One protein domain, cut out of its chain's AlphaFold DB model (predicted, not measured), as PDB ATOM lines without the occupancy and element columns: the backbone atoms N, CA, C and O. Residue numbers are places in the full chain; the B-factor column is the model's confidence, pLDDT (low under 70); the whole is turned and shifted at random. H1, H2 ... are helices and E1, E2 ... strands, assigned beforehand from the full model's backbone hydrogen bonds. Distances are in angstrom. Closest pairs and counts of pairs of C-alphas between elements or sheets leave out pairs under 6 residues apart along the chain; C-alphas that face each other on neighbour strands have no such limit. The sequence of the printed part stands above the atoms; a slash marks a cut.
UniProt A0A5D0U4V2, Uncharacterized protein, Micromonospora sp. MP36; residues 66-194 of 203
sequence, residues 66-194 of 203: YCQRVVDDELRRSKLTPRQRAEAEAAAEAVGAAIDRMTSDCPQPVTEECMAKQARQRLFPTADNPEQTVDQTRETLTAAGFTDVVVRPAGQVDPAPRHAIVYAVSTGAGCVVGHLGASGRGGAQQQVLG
ATOM      1  N   TYR A  66     130.163 146.155 197.065       80.06
ATOM      2  CA  TYR A  66     129.114 146.271 196.041       80.06
ATOM      3  C   TYR A  66     129.389 145.395 194.814       80.06
ATOM      4  O   TYR A  66     128.551 144.570 194.456       80.06
ATOM      5  N   CYS A  67     130.574 145.511 194.207       83.25
ATOM      6  CA  CYS A  67     130.909 144.727 193.016       83.25
ATOM      7  C   CYS A  67     130.890 143.219 193.302       83.25
ATOM      8  O   CYS A  67     130.417 142.446 192.475       83.25
ATOM      9  N   GLN A  68     131.351 142.809 194.489       86.31
ATOM     10  CA  GLN A  68     131.306 141.407 194.893       86.31
ATOM     11  C   GLN A  68     129.860 140.910 194.992       86.31
ATOM     12  O   GLN A  68     129.561 139.845 194.467       86.31
ATOM     13  N   ARG A  69     128.941 141.700 195.568       87.69
ATOM     14  CA  ARG A  69     127.516 141.334 195.623       87.69
ATOM     15  C   ARG A  69     126.883 141.189 194.249       87.69
ATOM     16  O   ARG A  69     126.072 140.293 194.071       87.69
ATOM     17  N   VAL A  70     127.228 142.054 193.295       87.19
ATOM     18  CA  VAL A  70     126.713 141.944 191.920       87.19
ATOM     19  C   VAL A  70     127.162 140.623 191.289       87.19
ATOM     20  O   VAL A  70     126.330 139.897 190.752       87.19
ATOM     21  N   VAL A  71     128.445 140.268 191.420       88.25
ATOM     22  CA  VAL A  71     128.972 138.992 190.903       88.25
ATOM     23  C   VAL A  71     128.348 137.795 191.624       88.25
ATOM     24  O   VAL A  71     127.906 136.851 190.973       88.25
ATOM     25  N   ASP A  72     128.264 137.830 192.955       90.56
ATOM     26  CA  ASP A  72     127.661 136.756 193.751       90.56
ATOM     27  C   ASP A  72     126.169 136.582 193.430       90.56
ATOM     28  O   ASP A  72     125.644 135.468 193.442       90.56
ATOM     29  N   ASP A  73     125.460 137.670 193.133       92.25
ATOM     30  CA  ASP A  73     124.074 137.620 192.691       92.25
ATOM     31  C   ASP A  73     123.941 136.966 191.315       92.25
ATOM     32  O   ASP A  73     123.158 136.029 191.166       92.25
ATOM     33  N   GLU A  74     124.749 137.382 190.341       90.50
ATOM     34  CA  GLU A  74     124.738 136.811 188.994       90.50
ATOM     35  C   GLU A  74     125.068 135.309 189.004       90.50
ATOM     36  O   GLU A  74     124.366 134.517 188.371       90.50
ATOM     37  N   LEU A  75     126.068 134.889 189.789       91.94
ATOM     38  CA  LEU A  75     126.469 133.483 189.919       91.94
ATOM     39  C   LEU A  75     125.377 132.582 190.515       91.94
ATOM     40  O   LEU A  75     125.366 131.378 190.253       91.94
ATOM     41  N   ARG A  76     124.458 133.137 191.315       93.44
ATOM     42  CA  ARG A  76     123.339 132.383 191.907       93.44
ATOM     43  C   ARG A  76     122.172 132.186 190.945       93.44
ATOM     44  O   ARG A  76     121.296 131.367 191.230       93.44
ATOM     45  N   ARG A  77     122.105 132.949 189.855       94.44
ATOM     46  CA  ARG A  77     120.934 132.980 188.974       94.44
ATOM     47  C   ARG A  77     120.977 131.898 187.907       94.44
ATOM     48  O   ARG A  77     122.029 131.454 187.450       94.44
ATOM     49  N   SER A  78     119.792 131.492 187.464       95.06
ATOM     50  CA  SER A  78     119.648 130.616 186.301       95.06
ATOM     51  C   SER A  78     120.167 131.295 185.032       95.06
ATOM     52  O   SER A  78     119.899 132.475 184.805       95.06
ATOM     53  N   LYS A  79     120.813 130.548 184.133       94.69
ATOM     54  CA  LYS A  79     121.146 131.073 182.801       94.69
ATOM     55  C   LYS A  79     119.878 131.264 181.967       94.69
ATOM     56  O   LYS A  79     119.040 130.366 181.907       94.69
ATOM     57  N   LEU A  80     119.767 132.410 181.300       94.44
ATOM     58  CA  LEU A  80     118.707 132.672 180.328       94.44
ATOM     59  C   LEU A  80     119.058 132.049 178.976       94.44
ATOM     60  O   LEU A  80     120.190 132.163 178.504       94.44
ATOM     61  N   THR A  81     118.071 131.446 178.318       95.69
ATOM     62  CA  THR A  81     118.174 131.132 176.885       95.69
ATOM     63  C   THR A  81     118.170 132.426 176.053       95.69
ATOM     64  O   THR A  81     117.661 133.448 176.520       95.69
ATOM     65  N   PRO A  82     118.667 132.415 174.800       96.44
ATOM     66  CA  PRO A  82     118.649 133.604 173.942       96.44
ATOM     67  C   PRO A  82     117.250 134.201 173.757       96.44
ATOM     68  O   PRO A  82     117.080 135.414 173.785       96.44
ATOM     69  N   ARG A  83     116.232 133.339 173.633       95.62
ATOM     70  CA  ARG A  83     114.834 133.766 173.525       95.62
ATOM     71  C   ARG A  83     114.357 134.475 174.792       95.62
ATOM     72  O   ARG A  83     113.804 135.563 174.703       95.62
ATOM     73  N   GLN A  84     114.593 133.873 175.955       96.25
ATOM     74  CA  GLN A  84     114.215 134.464 177.240       96.25
ATOM     75  C   GLN A  84     114.903 135.806 177.479       96.25
ATOM     76  O   GLN A  84     114.282 136.745 177.967       96.25
ATOM     77  N   ARG A  85     116.185 135.897 177.115       96.12
ATOM     78  CA  ARG A  85     116.950 137.136 177.201       96.12
ATOM     79  C   ARG A  85     116.319 138.234 176.347       96.12
ATOM     80  O   ARG A  85     116.036 139.287 176.892       96.12
ATOM     81  N   ALA A  86     116.029 137.968 175.074       95.12
ATOM     82  CA  ALA A  86     115.404 138.954 174.191       95.12
ATOM     83  C   ALA A  86     114.023 139.417 174.701       95.12
ATOM     84  O   ALA A  86     113.712 140.605 174.674       95.12
ATOM     85  N   GLU A  87     113.202 138.492 175.212       93.38
ATOM     86  CA  GLU A  87     111.899 138.822 175.809       93.38
ATOM     87  C   GLU A  87     112.056 139.698 177.070       93.38
ATOM     88  O   GLU A  87     111.330 140.676 177.250       93.38
ATOM     89  N   ALA A  88     113.032 139.391 177.928       94.50
ATOM     90  CA  ALA A  88     113.320 140.185 179.120       94.50
ATOM     91  C   ALA A  88     114.004 141.533 178.806       94.50
ATOM     92  O   ALA A  88     113.774 142.498 179.528       94.50
ATOM     93  N   GLU A  89     114.783 141.635 177.727       94.88
ATOM     94  CA  GLU A  89     115.369 142.889 177.229       94.88
ATOM     95  C   GLU A  89     114.293 143.848 176.708       94.88
ATOM     96  O   GLU A  89     114.288 145.014 177.094       94.88
ATOM     97  N   ALA A  90     113.313 143.360 175.941       94.25
ATOM     98  CA  ALA A  90     112.172 144.179 175.522       94.25
ATOM     99  C   ALA A  90     111.359 144.695 176.726       94.25
ATOM    100  O   ALA A  90     110.917 145.845 176.756       94.25
ATOM    101  N   ALA A  91     111.188 143.864 177.759       94.38
ATOM    102  CA  ALA A  91     110.579 144.305 179.008       94.38
ATOM    103  C   ALA A  91     111.455 145.339 179.736       94.38
ATOM    104  O   ALA A  91     110.918 146.315 180.255       94.38
ATOM    105  N   ALA A  92     112.780 145.170 179.743       94.69
ATOM    106  CA  ALA A  92     113.703 146.131 180.341       94.69
ATOM    107  C   ALA A  92     113.602 147.511 179.678       94.69
ATOM    108  O   ALA A  92     113.570 148.509 180.387       94.69
ATOM    109  N   GLU A  93     113.444 147.596 178.354       94.00
ATOM    110  CA  GLU A  93     113.197 148.879 177.675       94.00
ATOM    111  C   GLU A  93     111.926 149.573 178.195       94.00
ATOM    112  O   GLU A  93     111.934 150.772 178.484       94.00
ATOM    113  N   ALA A  94     110.838 148.820 178.384       94.56
ATOM    114  CA  ALA A  94     109.582 149.354 178.908       94.56
ATOM    115  C   ALA A  94     109.674 149.756 180.394       94.56
ATOM    116  O   ALA A  94     109.151 150.807 180.778       94.56
ATOM    117  N   VAL A  95     110.360 148.962 181.227       94.62
ATOM    118  CA  VAL A  95     110.643 149.301 182.634       94.62
ATOM    119  C   VAL A  95     111.504 150.565 182.693       94.62
ATOM    120  O   VAL A  95     111.163 151.499 183.416       94.62
ATOM    121  N   GLY A  96     112.585 150.637 181.912       91.94
ATOM    122  CA  GLY A  96     113.457 151.806 181.786       91.94
ATOM    123  C   GLY A  96     112.676 153.062 181.422       91.94
ATOM    124  O   GLY A  96     112.710 154.041 182.161       91.94
ATOM    125  N   ALA A  97     111.849 153.002 180.377       91.50
ATOM    126  CA  ALA A  97     111.016 154.127 179.965       91.50
ATOM    127  C   ALA A  97     109.986 154.561 181.028       91.50
ATOM    128  O   ALA A  97     109.593 155.730 181.072       91.50
ATOM    129  N   ALA A  98     109.488 153.648 181.867       92.62
ATOM    130  CA  ALA A  98     108.598 153.993 182.978       92.62
ATOM    131  C   ALA A  98     109.356 154.713 184.105       92.62
ATOM    132  O   ALA A  98     108.923 155.776 184.555       92.62
ATOM    133  N   ILE A  99     110.515 154.182 184.500       91.69
ATOM    134  CA  ILE A  99     111.381 154.771 185.528       91.69
ATOM    135  C   ILE A  99     111.930 156.133 185.086       91.69
ATOM    136  O   ILE A  99     111.898 157.089 185.862       91.69
ATOM    137  N   ASP A 100     112.369 156.274 183.838       87.81
ATOM    138  CA  ASP A 100     112.889 157.537 183.307       87.81
ATOM    139  C   ASP A 100     111.819 158.631 183.304       87.81
ATOM    140  O   ASP A 100     112.089 159.767 183.690       87.81
ATOM    141  N   ARG A 101     110.576 158.295 182.934       86.25
ATOM    142  CA  ARG A 101     109.452 159.241 182.999       86.25
ATOM    143  C   ARG A 101     109.121 159.655 184.428       86.25
ATOM    144  O   ARG A 101     108.836 160.823 184.649       86.25
ATOM    145  N   MET A 102     109.160 158.721 185.377       87.81
ATOM    146  CA  MET A 102     108.905 159.001 186.793       87.81
ATOM    147  C   MET A 102     109.997 159.879 187.415       87.81
ATOM    148  O   MET A 102     109.699 160.771 188.202       87.81
ATOM    149  N   THR A 103     111.262 159.619 187.081       84.19
ATOM    150  CA  THR A 103     112.421 160.309 187.679       84.19
ATOM    151  C   THR A 103     112.816 161.593 186.947       84.19
ATOM    152  O   THR A 103     113.670 162.353 187.428       84.19
ATOM    153  N   SER A 104     112.216 161.846 185.784       80.88
ATOM    154  CA  SER A 104     112.358 163.086 185.034       80.88
ATOM    155  C   SER A 104     111.391 164.149 185.539       80.88
ATOM    156  O   SER A 104     110.179 163.974 185.495       80.88
ATOM    157  N   ASP A 105     111.936 165.304 185.922       77.44
ATOM    158  CA  ASP A 105     111.133 166.508 186.185       77.44
ATOM    159  C   ASP A 105     110.850 167.298 184.904       77.44
ATOM    160  O   ASP A 105     110.203 168.348 184.942       77.44
ATOM    161  N   CYS A 106     111.381 166.841 183.769       82.19
ATOM    162  CA  CYS A 106     111.274 167.568 182.523       82.19
ATOM    163  C   CYS A 106     109.954 167.262 181.820       82.19
ATOM    164  O   CYS A 106     109.717 166.103 181.456       82.19
ATOM    165  N   PRO A 107     109.110 168.285 181.577       78.56
ATOM    166  CA  PRO A 107     107.916 168.106 180.773       78.56
ATOM    167  C   PRO A 107     108.307 167.720 179.346       78.56
ATOM    168  O   PRO A 107     109.365 168.103 178.847       78.56
ATOM    169  N   GLN A 108     107.439 166.957 178.687       76.50
ATOM    170  CA  GLN A 108     107.599 166.625 177.274       76.50
ATOM    171  C   GLN A 108     107.016 167.756 176.403       76.50
ATOM    172  O   GLN A 108     105.904 168.206 176.693       76.50
ATOM    173  N   PRO A 109     107.704 168.200 175.332       82.56
ATOM    174  CA  PRO A 109     109.023 167.748 174.882       82.56
ATOM    175  C   PRO A 109     110.163 168.280 175.766       82.56
ATOM    176  O   PRO A 109     110.144 169.431 176.201       82.56
ATOM    177  N   VAL A 110     111.176 167.441 175.994       84.44
ATOM    178  CA  VAL A 110     112.339 167.781 176.827       84.44
ATOM    179  C   VAL A 110     113.175 168.886 176.177       84.44
ATOM    180  O   VAL A 110     113.521 168.798 175.001       84.44
ATOM    181  N   THR A 111     113.550 169.903 176.957       88.69
ATOM    182  CA  THR A 111     114.464 170.974 176.531       88.69
ATOM    183  C   THR A 111     115.865 170.784 177.115       88.69
ATOM    184  O   THR A 111     116.021 170.238 178.211       88.69
ATOM    185  N   GLU A 112     116.897 171.277 176.419       89.19
ATOM    186  CA  GLU A 112     118.282 171.256 176.925       89.19
ATOM    187  C   GLU A 112     118.416 171.986 178.269       89.19
ATOM    188  O   GLU A 112     119.118 171.518 179.165       89.19
ATOM    189  N   GLU A 113     117.698 173.098 178.442       89.31
ATOM    190  CA  GLU A 113     117.683 173.861 179.692       89.31
ATOM    191  C   GLU A 113     117.153 173.020 180.860       89.31
ATOM    192  O   GLU A 113     117.739 173.016 181.947       89.31
ATOM    193  N   CYS A 114     116.078 172.261 180.632       88.06
ATOM    194  CA  CYS A 114     115.537 171.390 181.661       88.06
ATOM    195  C   CYS A 114     116.508 170.257 182.013       88.06
ATOM    196  O   CYS A 114     116.771 170.024 183.194       88.06
ATOM    197  N   MET A 115     117.117 169.619 181.008       84.81
ATOM    198  CA  MET A 115     118.124 168.575 181.232       84.81
ATOM    199  C   MET A 115     119.332 169.105 182.007       84.81
ATOM    200  O   MET A 115     119.810 168.445 182.929       84.81
ATOM    201  N   ALA A 116     119.802 170.316 181.695       85.75
ATOM    202  CA  ALA A 116     120.891 170.958 182.423       85.75
ATOM    203  C   ALA A 116     120.512 171.245 183.887       85.75
ATOM    204  O   ALA A 116     121.321 171.027 184.793       85.75
ATOM    205  N   LYS A 117     119.277 171.697 184.141       83.81
ATOM    206  CA  LYS A 117     118.756 171.896 185.502       83.81
ATOM    207  C   LYS A 117     118.675 170.575 186.270       83.81
ATOM    208  O   LYS A 117     119.162 170.505 187.397       83.81
ATOM    209  N   GLN A 118     118.138 169.528 185.647       80.12
ATOM    210  CA  GLN A 118     118.042 168.197 186.245       80.12
ATOM    211  C   GLN A 118     119.432 167.616 186.549       80.12
ATOM    212  O   GLN A 118     119.656 167.080 187.633       80.12
ATOM    213  N   ALA A 119     120.400 167.770 185.641       81.19
ATOM    214  CA  ALA A 119     121.778 167.333 185.860       81.19
ATOM    215  C   ALA A 119     122.419 168.032 187.072       81.19
ATOM    216  O   ALA A 119     123.084 167.379 187.873       81.19
ATOM    217  N   ARG A 120     122.167 169.335 187.262       80.81
ATOM    218  CA  ARG A 120     122.628 170.077 188.449       80.81
ATOM    219  C   ARG A 120     121.967 169.582 189.736       80.81
ATOM    220  O   ARG A 120     122.650 169.459 190.746       80.81
ATOM    221  N   GLN A 121     120.674 169.265 189.706       74.00
ATOM    222  CA  GLN A 121     119.960 168.717 190.868       74.00
ATOM    223  C   GLN A 121     120.470 167.325 191.261       74.00
ATOM    224  O   GLN A 121     120.527 167.014 192.444       74.00
ATOM    225  N   ARG A 122     120.918 166.503 190.303       72.69
ATOM    226  CA  ARG A 122     121.551 165.206 190.606       72.69
ATOM    227  C   ARG A 122     122.858 165.340 191.393       72.69
ATOM    228  O   ARG A 122     123.208 164.417 192.116       72.69
ATOM    229  N   LEU A 123     123.566 166.465 191.265       69.75
ATOM    230  CA  LEU A 123     124.785 166.735 192.040       69.75
ATOM    231  C   LEU A 123     124.483 167.138 193.490       69.75
ATOM    232  O   LEU A 123     125.341 166.984 194.353       69.75
ATOM    233  N   PHE A 124     123.274 167.640 193.756       66.94
ATOM    234  CA  PHE A 124     122.827 168.091 195.073       66.94
ATOM    235  C   PHE A 124     121.407 167.579 195.337       66.94
ATOM    236  O   PHE A 124     120.453 168.363 195.283       66.94
ATOM    237  N   PRO A 125     121.246 166.264 195.562       62.31
ATOM    238  CA  PRO A 125     119.936 165.693 195.816       62.31
ATOM    239  C   PRO A 125     119.342 166.302 197.089       62.31
ATOM    240  O   PRO A 125     120.018 166.429 198.113       62.31
ATOM    241  N   THR A 126     118.071 166.689 197.030       58.16
ATOM    242  CA  THR A 126     117.292 166.965 198.237       58.16
ATOM    243  C   THR A 126     117.100 165.670 199.019       58.16
ATOM    244  O   THR A 126     117.056 164.585 198.440       58.16
ATOM    245  N   ALA A 127     117.045 165.769 200.349       53.94
ATOM    246  CA  ALA A 127     116.753 164.617 201.190       53.94
ATOM    247  C   ALA A 127     115.301 164.188 200.946       53.94
ATOM    248  O   ALA A 127     114.376 164.856 201.405       53.94
ATOM    249  N   ASP A 128     115.121 163.102 200.202       64.19
ATOM    250  CA  ASP A 128     113.801 162.565 199.889       64.19
ATOM    251  C   ASP A 128     113.419 161.445 200.867       64.19
ATOM    252  O   ASP A 128     114.261 160.886 201.572       64.19
ATOM    253  N   ASN A 129     112.120 161.145 200.927       78.50
ATOM    254  CA  ASN A 129     111.555 160.081 201.747       78.50
ATOM    255  C   ASN A 129     111.650 158.732 200.997       78.50
ATOM    256  O   ASN A 129     110.887 158.528 200.047       78.50
ATOM    257  N   PRO A 130     112.513 157.786 201.421       81.19
ATOM    258  CA  PRO A 130     112.713 156.525 200.704       81.19
ATOM    259  C   PRO A 130     111.441 155.673 200.596       81.19
ATOM    260  O   PRO A 130     111.275 154.945 199.620       81.19
ATOM    261  N   GLU A 131     110.526 155.771 201.567       86.06
ATOM    262  CA  GLU A 131     109.246 155.050 201.534       86.06
ATOM    263  C   GLU A 131     108.351 155.566 200.403       86.06
ATOM    264  O   GLU A 131     107.802 154.779 199.633       86.06
ATOM    265  N   GLN A 132     108.294 156.888 200.223       87.75
ATOM    266  CA  GLN A 132     107.555 157.501 199.121       87.75
ATOM    267  C   GLN A 132     108.133 157.086 197.762       87.75
ATOM    268  O   GLN A 132     107.379 156.785 196.840       87.75
ATOM    269  N   THR A 133     109.463 157.026 197.634       87.50
ATOM    270  CA  THR A 133     110.118 156.531 196.415       87.50
ATOM    271  C   THR A 133     109.746 155.078 196.125       87.50
ATOM    272  O   THR A 133     109.478 154.734 194.972       87.50
ATOM    273  N   VAL A 134     109.721 154.219 197.149       92.81
ATOM    274  CA  VAL A 134     109.329 152.810 197.007       92.81
ATOM    275  C   VAL A 134     107.905 152.692 196.470       92.81
ATOM    276  O   VAL A 134     107.684 151.969 195.495       92.81
ATOM    277  N   ASP A 135     106.959 153.409 197.071       93.75
ATOM    278  CA  ASP A 135     105.554 153.346 196.672       93.75
ATOM    279  C   ASP A 135     105.337 153.934 195.275       93.75
ATOM    280  O   ASP A 135     104.751 153.270 194.422       93.75
ATOM    281  N   GLN A 136     105.924 155.097 194.980       92.75
ATOM    282  CA  GLN A 136     105.833 155.724 193.659       92.75
ATOM    283  C   GLN A 136     106.422 154.835 192.553       92.75
ATOM    284  O   GLN A 136     105.856 154.729 191.461       92.75
ATOM    285  N   THR A 137     107.546 154.167 192.825       93.56
ATOM    286  CA  THR A 137     108.170 153.239 191.871       93.56
ATOM    287  C   THR A 137     107.278 152.022 191.641       93.56
ATOM    288  O   THR A 137     107.082 151.612 190.496       93.56
ATOM    289  N   ARG A 138     106.699 151.455 192.708       96.50
ATOM    290  CA  ARG A 138     105.773 150.321 192.604       96.50
ATOM    291  C   ARG A 138     104.547 150.700 191.775       96.50
ATOM    292  O   ARG A 138     104.237 150.007 190.811       96.50
ATOM    293  N   GLU A 139     103.905 151.821 192.098       96.38
ATOM    294  CA  GLU A 139     102.739 152.337 191.373       96.38
ATOM    295  C   GLU A 139     103.048 152.601 189.899       96.38
ATOM    296  O   GLU A 139     102.274 152.208 189.030       96.38
ATOM    297  N   THR A 140     104.202 153.202 189.601       95.44
ATOM    298  CA  THR A 140     104.642 153.487 188.228       95.44
ATOM    299  C   THR A 140     104.783 152.210 187.404       95.44
ATOM    300  O   THR A 140     104.298 152.142 186.273       95.44
ATOM    301  N   LEU A 141     105.435 151.185 187.955       96.62
ATOM    302  CA  LEU A 141     105.636 149.915 187.256       96.62
ATOM    303  C   LEU A 141     104.316 149.147 187.097       96.62
ATOM    304  O   LEU A 141     104.045 148.607 186.025       96.62
ATOM    305  N   THR A 142     103.445 149.170 188.106       97.12
ATOM    306  CA  THR A 142     102.103 148.588 187.991       97.12
ATOM    307  C   THR A 142     101.245 149.320 186.958       97.12
ATOM    308  O   THR A 142     100.591 148.674 186.140       97.12
ATOM    309  N   ALA A 143     101.293 150.653 186.912       96.31
ATOM    310  CA  ALA A 143     100.601 151.454 185.903       96.31
ATOM    311  C   ALA A 143     101.144 151.218 184.481       96.31
ATOM    312  O   ALA A 143     100.409 151.372 183.506       96.31
ATOM    313  N   ALA A 144     102.410 150.806 184.354       95.12
ATOM    314  CA  ALA A 144     103.001 150.359 183.093       95.12
ATOM    315  C   ALA A 144     102.578 148.930 182.685       95.12
ATOM    316  O   ALA A 144     102.954 148.474 181.608       95.12
ATOM    317  N   GLY A 145     101.775 148.242 183.504       96.69
ATOM    318  CA  GLY A 145     101.214 146.922 183.210       96.69
ATOM    319  C   GLY A 145     101.986 145.745 183.809       96.69
ATOM    320  O   GLY A 145     101.624 144.597 183.553       96.69
ATOM    321  N   PHE A 146     103.024 145.994 184.612       95.94
ATOM    322  CA  PHE A 146     103.778 144.931 185.272       95.94
ATOM    323  C   PHE A 146     103.070 144.471 186.550       95.94
ATOM    324  O   PHE A 146     102.736 145.275 187.420       95.94
ATOM    325  N   THR A 147     102.843 143.164 186.675       93.75
ATOM    326  CA  THR A 147     102.042 142.586 187.768       93.75
ATOM    327  C   THR A 147     102.876 141.920 188.858       93.75
ATOM    328  O   THR A 147     102.441 141.878 190.006       93.75
ATOM    329  N   ASP A 148     104.075 141.435 188.530       95.69
ATOM    330  CA  ASP A 148     105.021 140.847 189.483       95.69
ATOM    331  C   ASP A 148     106.209 141.800 189.675       95.69
ATOM    332  O   ASP A 148     107.228 141.738 188.977       95.69
ATOM    333  N   VAL A 149     106.001 142.759 190.580       96.62
ATOM    334  CA  VAL A 149     106.911 143.868 190.872       96.62
ATOM    335  C   VAL A 149     107.301 143.832 192.346       96.62
ATOM    336  O   VAL A 149     106.447 143.860 193.233       96.62
ATOM    337  N   VAL A 150     108.603 143.862 192.616       96.44
ATOM    338  CA  VAL A 150     109.157 144.036 193.961       96.44
ATOM    339  C   VAL A 150     109.927 145.346 193.996       96.44
ATOM    340  O   VAL A 150     110.826 145.551 193.189       96.44
ATOM    341  N   VAL A 151     109.601 146.219 194.950       95.56
ATOM    342  CA  VAL A 151     110.343 147.458 195.224       95.56
ATOM    343  C   VAL A 151     110.521 147.595 196.725       95.56
ATOM    344  O   VAL A 151     109.537 147.489 197.467       95.56
ATOM    345  N   ARG A 152     111.763 147.807 197.168       94.69
ATOM    346  CA  ARG A 152     112.119 147.966 198.584       94.69
ATOM    347  C   ARG A 152     113.501 148.611 198.750       94.69
ATOM    348  O   ARG A 152     114.281 148.620 197.798       94.69
ATOM    349  N   PRO A 153     113.857 149.093 199.954       91.31
ATOM    350  CA  PRO A 153     115.248 149.396 200.268       91.31
ATOM    351  C   PRO A 153     116.158 148.188 200.008       91.31
ATOM    352  O   PRO A 153     115.765 147.033 200.226       91.31
ATOM    353  N   ALA A 154     117.372 148.461 199.536       88.75
ATOM    354  CA  ALA A 154     118.385 147.450 199.282       88.75
ATOM    355  C   ALA A 154     118.817 146.782 200.597       88.75
ATOM    356  O   ALA A 154     119.271 147.425 201.547       88.75
ATOM    357  N   GLY A 155     118.661 145.466 200.640       88.12
ATOM    358  CA  GLY A 155     119.152 144.578 201.675       88.12
ATOM    359  C   GLY A 155     120.617 144.202 201.456       88.12
ATOM    360  O   GLY A 155     121.252 144.551 200.463       88.12
ATOM    361  N   GLN A 156     121.173 143.447 202.404       87.19
ATOM    362  CA  GLN A 156     122.611 143.153 202.442       87.19
ATOM    363  C   GLN A 156     123.118 142.275 201.293       87.19
ATOM    364  O   GLN A 156     124.321 142.242 201.057       87.19
ATOM    365  N   VAL A 157     122.230 141.544 200.621       87.44
ATOM    366  CA  VAL A 157     122.578 140.579 199.565       87.44
ATOM    367  C   VAL A 157     122.101 141.016 198.184       87.44
ATOM    368  O   VAL A 157     122.244 140.253 197.231       87.44
ATOM    369  N   ASP A 158     121.508 142.206 198.077       89.69
ATOM    370  CA  ASP A 158     121.025 142.699 196.795       89.69
ATOM    371  C   ASP A 158     122.177 143.266 195.954       89.69
ATOM    372  O   ASP A 158     123.120 143.860 196.502       89.69
ATOM    373  N   PRO A 159     122.081 143.152 194.617       88.00
ATOM    374  CA  PRO A 159     123.038 143.729 193.678       88.00
ATOM    375  C   PRO A 159     122.831 145.249 193.523       88.00
ATOM    376  O   PRO A 159     122.713 145.770 192.418       88.00
ATOM    377  N   ALA A 160     122.759 145.978 194.638       87.00
ATOM    378  CA  ALA A 160     122.595 147.428 194.684       87.00
ATOM    379  C   ALA A 160     123.529 148.053 195.746       87.00
ATOM    380  O   ALA A 160     123.930 147.366 196.698       87.00
ATOM    381  N   PRO A 161     123.906 149.340 195.613       82.62
ATOM    382  CA  PRO A 161     124.586 150.085 196.670       82.62
ATOM    383  C   PRO A 161     123.770 150.100 197.970       82.62
ATOM    384  O   PRO A 161     122.552 149.907 197.964       82.62
ATOM    385  N   ARG A 162     124.434 150.341 199.107       81.00
ATOM    386  CA  ARG A 162     123.715 150.502 200.381       81.00
ATOM    387  C   ARG A 162     122.812 151.729 200.315       81.00
ATOM    388  O   ARG A 162     123.124 152.688 199.622       81.00
ATOM    389  N   HIS A 163     121.697 151.680 201.041       79.50
ATOM    390  CA  HIS A 163     120.704 152.762 201.114       79.50
ATOM    391  C   HIS A 163     119.995 153.096 199.787       79.50
ATOM    392  O   HIS A 163     119.131 153.969 199.767       79.50
ATOM    393  N   ALA A 164     120.298 152.381 198.700       86.12
ATOM    394  CA  ALA A 164     119.549 152.456 197.455       86.12
ATOM    395  C   ALA A 164     118.148 151.847 197.613       86.12
ATOM    396  O   ALA A 164     117.903 151.010 198.488       86.12
ATOM    397  N   ILE A 165     117.244 152.215 196.710       89.94
ATOM    398  CA  ILE A 165     115.991 151.492 196.497       89.94
ATOM    399  C   ILE A 165     116.221 150.501 195.361       89.94
ATOM    400  O   ILE A 165     116.539 150.904 194.245       89.94
ATOM    401  N   VAL A 166     116.079 149.206 195.632       93.25
ATOM    402  CA  VAL A 166     116.161 148.159 194.610       93.25
ATOM    403  C   VAL A 166     114.760 147.847 194.095       93.25
ATOM    404  O   VAL A 166     113.794 147.788 194.863       93.25
ATOM    405  N   TYR A 167     114.651 147.632 192.789       95.62
ATOM    406  CA  TYR A 167     113.435 147.133 192.170       95.62
ATOM    407  C   TYR A 167     113.732 145.936 191.279       95.62
ATOM    408  O   TYR A 167     114.806 145.818 190.681       95.62
ATOM    409  N   ALA A 168     112.752 145.048 191.177       96.88
ATOM    410  CA  ALA A 168     112.763 143.969 190.216       96.88
ATOM    411  C   ALA A 168     111.377 143.722 189.633       96.88
ATOM    412  O   ALA A 168     110.371 143.782 190.341       96.88
ATOM    413  N   VAL A 169     111.360 143.401 188.345       97.38
ATOM    414  CA  VAL A 169     110.170 142.994 187.604       97.38
ATOM    415  C   VAL A 169     110.409 141.602 187.045       97.38
ATOM    416  O   VAL A 169     111.383 141.370 186.326       97.38
ATOM    417  N   SER A 170     109.520 140.677 187.380       96.75
ATOM    418  CA  SER A 170     109.491 139.347 186.781       96.75
ATOM    419  C   SER A 170     108.720 139.402 185.468       96.75
ATOM    420  O   SER A 170     107.608 139.924 185.401       96.75
ATOM    421  N   THR A 171     109.317 138.871 184.406       92.88
ATOM    422  CA  THR A 171     108.733 138.882 183.056       92.88
ATOM    423  C   THR A 171     108.264 137.493 182.619       92.88
ATOM    424  O   THR A 171     107.869 137.300 181.473       92.88
ATOM    425  N   GLY A 172     108.373 136.491 183.498       88.50
ATOM    426  CA  GLY A 172     108.220 135.068 183.174       88.50
ATOM    427  C   GLY A 172     109.393 134.490 182.368       88.50
ATOM    428  O   GLY A 172     109.793 133.349 182.592       88.50
ATOM    429  N   ALA A 173     109.988 135.285 181.477       87.19
ATOM    430  CA  ALA A 173     111.192 134.947 180.728       87.19
ATOM    431  C   ALA A 173     112.477 135.161 181.544       87.19
ATOM    432  O   ALA A 173     113.462 134.452 181.345       87.19
ATOM    433  N   GLY A 174     112.464 136.106 182.481       94.88
ATOM    434  CA  GLY A 174     113.585 136.432 183.351       94.88
ATOM    435  C   GLY A 174     113.225 137.548 184.324       94.88
ATOM    436  O   GLY A 174     112.056 137.772 184.642       94.88
ATOM    437  N   CYS A 175     114.249 138.246 184.789       97.06
ATOM    438  CA  CYS A 175     114.149 139.322 185.755       97.06
ATOM    439  C   CYS A 175     114.793 140.584 185.203       97.06
ATOM    440  O   CYS A 175     115.953 140.558 184.794       97.06
ATOM    441  N   VAL A 176     114.068 141.695 185.257       96.56
ATOM    442  CA  VAL A 176     114.644 143.030 185.096       96.56
ATOM    443  C   VAL A 176     114.940 143.551 186.491       96.56
ATOM    444  O   VAL A 176     114.013 143.728 187.277       96.56
ATOM    445  N   VAL A 177     116.213 143.760 186.820       95.44
ATOM    446  CA  VAL A 177     116.656 144.232 188.138       95.44
ATOM    447  C   VAL A 177     117.365 145.568 187.980       95.44
ATOM    448  O   VAL A 177     118.232 145.728 187.124       95.44
ATOM    449  N   GLY A 178     117.005 146.537 188.810       92.19
ATOM    450  CA  GLY A 178     117.633 147.849 188.819       92.19
ATOM    451  C   GLY A 178     117.604 148.472 190.202       92.19
ATOM    452  O   GLY A 178     117.071 147.909 191.159       92.19
ATOM    453  N   HIS A 179     118.199 149.652 190.314       90.19
ATOM    454  CA  HIS A 179     118.179 150.413 191.551       90.19
ATOM    455  C   HIS A 179     118.065 151.904 191.273       90.19
ATOM    456  O   HIS A 179     118.458 152.387 190.211       90.19
ATOM    457  N   LEU A 180     117.529 152.609 192.258       87.31
ATOM    458  CA  LEU A 180     117.518 154.055 192.350       87.31
ATOM    459  C   LEU A 180     118.402 154.472 193.527       87.31
ATOM    460  O   LEU A 180     118.494 153.752 194.526       87.31
ATOM    461  N   GLY A 181     119.029 155.643 193.434       79.25
ATOM    462  CA  GLY A 181     119.642 156.287 194.593       79.25
ATOM    463  C   GLY A 181     118.619 156.517 195.711       79.25
ATOM    464  O   GLY A 181     117.410 156.438 195.489       79.25
ATOM    465  N   ALA A 182     119.091 156.828 196.920       67.44
ATOM    466  CA  ALA A 182     118.214 157.075 198.071       67.44
ATOM    467  C   ALA A 182     117.189 158.205 197.826       67.44
ATOM    468  O   ALA A 182     116.104 158.180 198.394       67.44
ATOM    469  N   SER A 183     117.508 159.155 196.939       63.12
ATOM    470  CA  SER A 183     116.620 160.235 196.481       63.12
ATOM    471  C   SER A 183     115.598 159.809 195.412       63.12
ATOM    472  O   SER A 183     114.943 160.633 194.782       63.12
ATOM    473  N   GLY A 184     115.532 158.520 195.069       60.75
ATOM    474  CA  GLY A 184     114.756 158.046 193.921       60.75
ATOM    475  C   GLY A 184     115.279 158.530 192.568       60.75
ATOM    476  O   GLY A 184     114.666 158.258 191.539       60.75
ATOM    477  N   ARG A 185     116.420 159.227 192.545       67.44
ATOM    478  CA  ARG A 185     117.100 159.696 191.337       67.44
ATOM    479  C   ARG A 185     118.504 159.130 191.264       67.44
ATOM    480  O   ARG A 185     119.158 158.894 192.277       67.44
ATOM    481  N   GLY A 186     118.978 158.980 190.031       61.75
ATOM    482  CA  GLY A 186     120.227 158.277 189.771       61.75
ATOM    483  C   GLY A 186     120.059 156.770 189.960       61.75
ATOM    484  O   GLY A 186     119.170 156.309 190.667       61.75
ATOM    485  N   GLY A 187     120.892 156.006 189.271       61.31
ATOM    486  CA  GLY A 187     120.827 154.551 189.219       61.31
ATOM    487  C   GLY A 187     121.676 154.058 188.057       61.31
ATOM    488  O   GLY A 187     121.865 154.782 187.076       61.31
ATOM    489  N   ALA A 188     122.232 152.855 188.173       62.34
ATOM    490  CA  ALA A 188     122.847 152.218 187.017       62.34
ATOM    491  C   ALA A 188     121.765 151.722 186.055       62.34
ATOM    492  O   ALA A 188     120.602 151.541 186.426       62.34
ATOM    493  N   GLN A 189     122.185 151.464 184.822       72.69
ATOM    494  CA  GLN A 189     121.357 150.788 183.840       72.69
ATOM    495  C   GLN A 189     120.830 149.463 184.411       72.69
ATOM    496  O   GLN A 189     121.548 148.740 185.107       72.69
ATOM    497  N   GLN A 190     119.558 149.181 184.137       88.50
ATOM    498  CA  GLN A 190     118.905 147.936 184.529       88.50
ATOM    499  C   GLN A 190     119.636 146.732 183.937       88.50
ATOM    500  O   GLN A 190     120.210 146.805 182.850       88.50
ATOM    501  N   GLN A 191     119.570 145.613 184.645       91.19
ATOM    502  CA  GLN A 191     120.147 144.348 184.221       91.19
ATOM    503  C   GLN A 191     119.046 143.336 183.926       91.19
ATOM    504  O   GLN A 191     118.073 143.215 184.674       91.19
ATOM    505  N   VAL A 192     119.238 142.582 182.845       94.56
ATOM    506  CA  VAL A 192     118.418 141.420 182.503       94.56
ATOM    507  C   VAL A 192     119.116 140.176 183.019       94.56
ATOM    508  O   VAL A 192     120.188 139.802 182.543       94.56
ATOM    509  N   LEU A 193     118.501 139.542 184.008       94.81
ATOM    510  CA  LEU A 193     119.076 138.430 184.744       94.81
ATOM    511  C   LEU A 193     118.099 137.253 184.807       94.81
ATOM    512  O   LEU A 193     116.897 137.393 184.589       94.81
ATOM    513  N   GLY A 194     118.612 136.068 185.132       95.94
ATOM    514  CA  GLY A 194     117.766 134.925 185.469       95.94
ATOM    515  C   GLY A 194     117.082 135.055 186.826       95.94
ATOM    516  O   GLY A 194     117.340 135.981 187.600       95.94
TER     517      GLY A 194
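Overview. This is residues 66 to 194 of the 203 residues of an uncharacterized protein of Micromonospora sp. MP36 (UniProt A0A5D0U4V2). A twisted four-stranded antiparallel sheet, E1 to E4, has two helices packed on one face: the long H2 over E3, and H4 over E1 and E2. H1 lies near the E4 edge, off the sheet, while H3 is set well away from the strands, with residues 107 to 113 sticking out beside and into its start. The printed part has 129 residues with four named helices and then four named strands, in the order H1 H2 H3 H4 E1 E2 E3 E4, and its class is mixed, helices and strands. It is compact, with a radius of gyration of the C-alphas of 15.1 A and spans of 43 by 31 by 23 A.

Arrangement. H1, residues 66 to 76, is not on the sheet; the sheet is a meander, each strand the antiparallel neighbour of the one before, in the order E1, residues 149 to 153, E2, 165 to 170, E3, 175 to 180, and E4, 191 to 193. The closest C-alphas of H1 and E4, Glu 74 and Leu 193, are 7.3 A apart. H2, residues 82 to 103, is on the sheet at a height of 8.4 A, along the strands at 22 degrees to E3 on the local plane; its closest C-alphas to E3 are Ala 92 and Val 176, 5.8 A apart. H3, residues 112 to 123, is apart from the four strands. H4, residues 130 to 143, is on the same face as H2, making two layers, helices on one face of a sheet; its height is 8.6 A, and its closest C-alphas to E1 are Val 134 and Val 151, 5.7 A apart. Residues 95 to 102 of H2 touch residues 137 to 141 of H4, opposite ways at a steep tilt of 58 degrees, closest at the C-alphas of Ala 98 and Thr 140, 6.6 A. Each strand forms a hairpin with the next: N 150 and O 168 are 2.9 A apart, N 167 and O 178 2.9 A, and N 175 and O 193 2.8 A, within hydrogen-bond range. Every O i to N i+4 pair is within range in H1, H2 and H4, and 7 of 8 in H3.

Along the chain. H1 begins at C-alpha 66 (129.114, 146.271, 196.041) and measures 15.6 A. H2 measures 30.7 A, H3 17.1 A and H4 19.8 A. E1 measures 13.7 A, E2 16.9 A, E3 16.5 A and E4 6.0 A, ending at C-alpha 193 (119.076, 138.430, 184.744).

Size, cuts and confidence. The two C-alphas farthest apart, of Ser 78 and Glu 113, are 43.8 A apart. The printed part has no cut, and the link from E1 to E2, 11 residues, is long. Mean pLDDT of the printed part is 87.2; residues 123 to 128 and 182 to 188 are under 70.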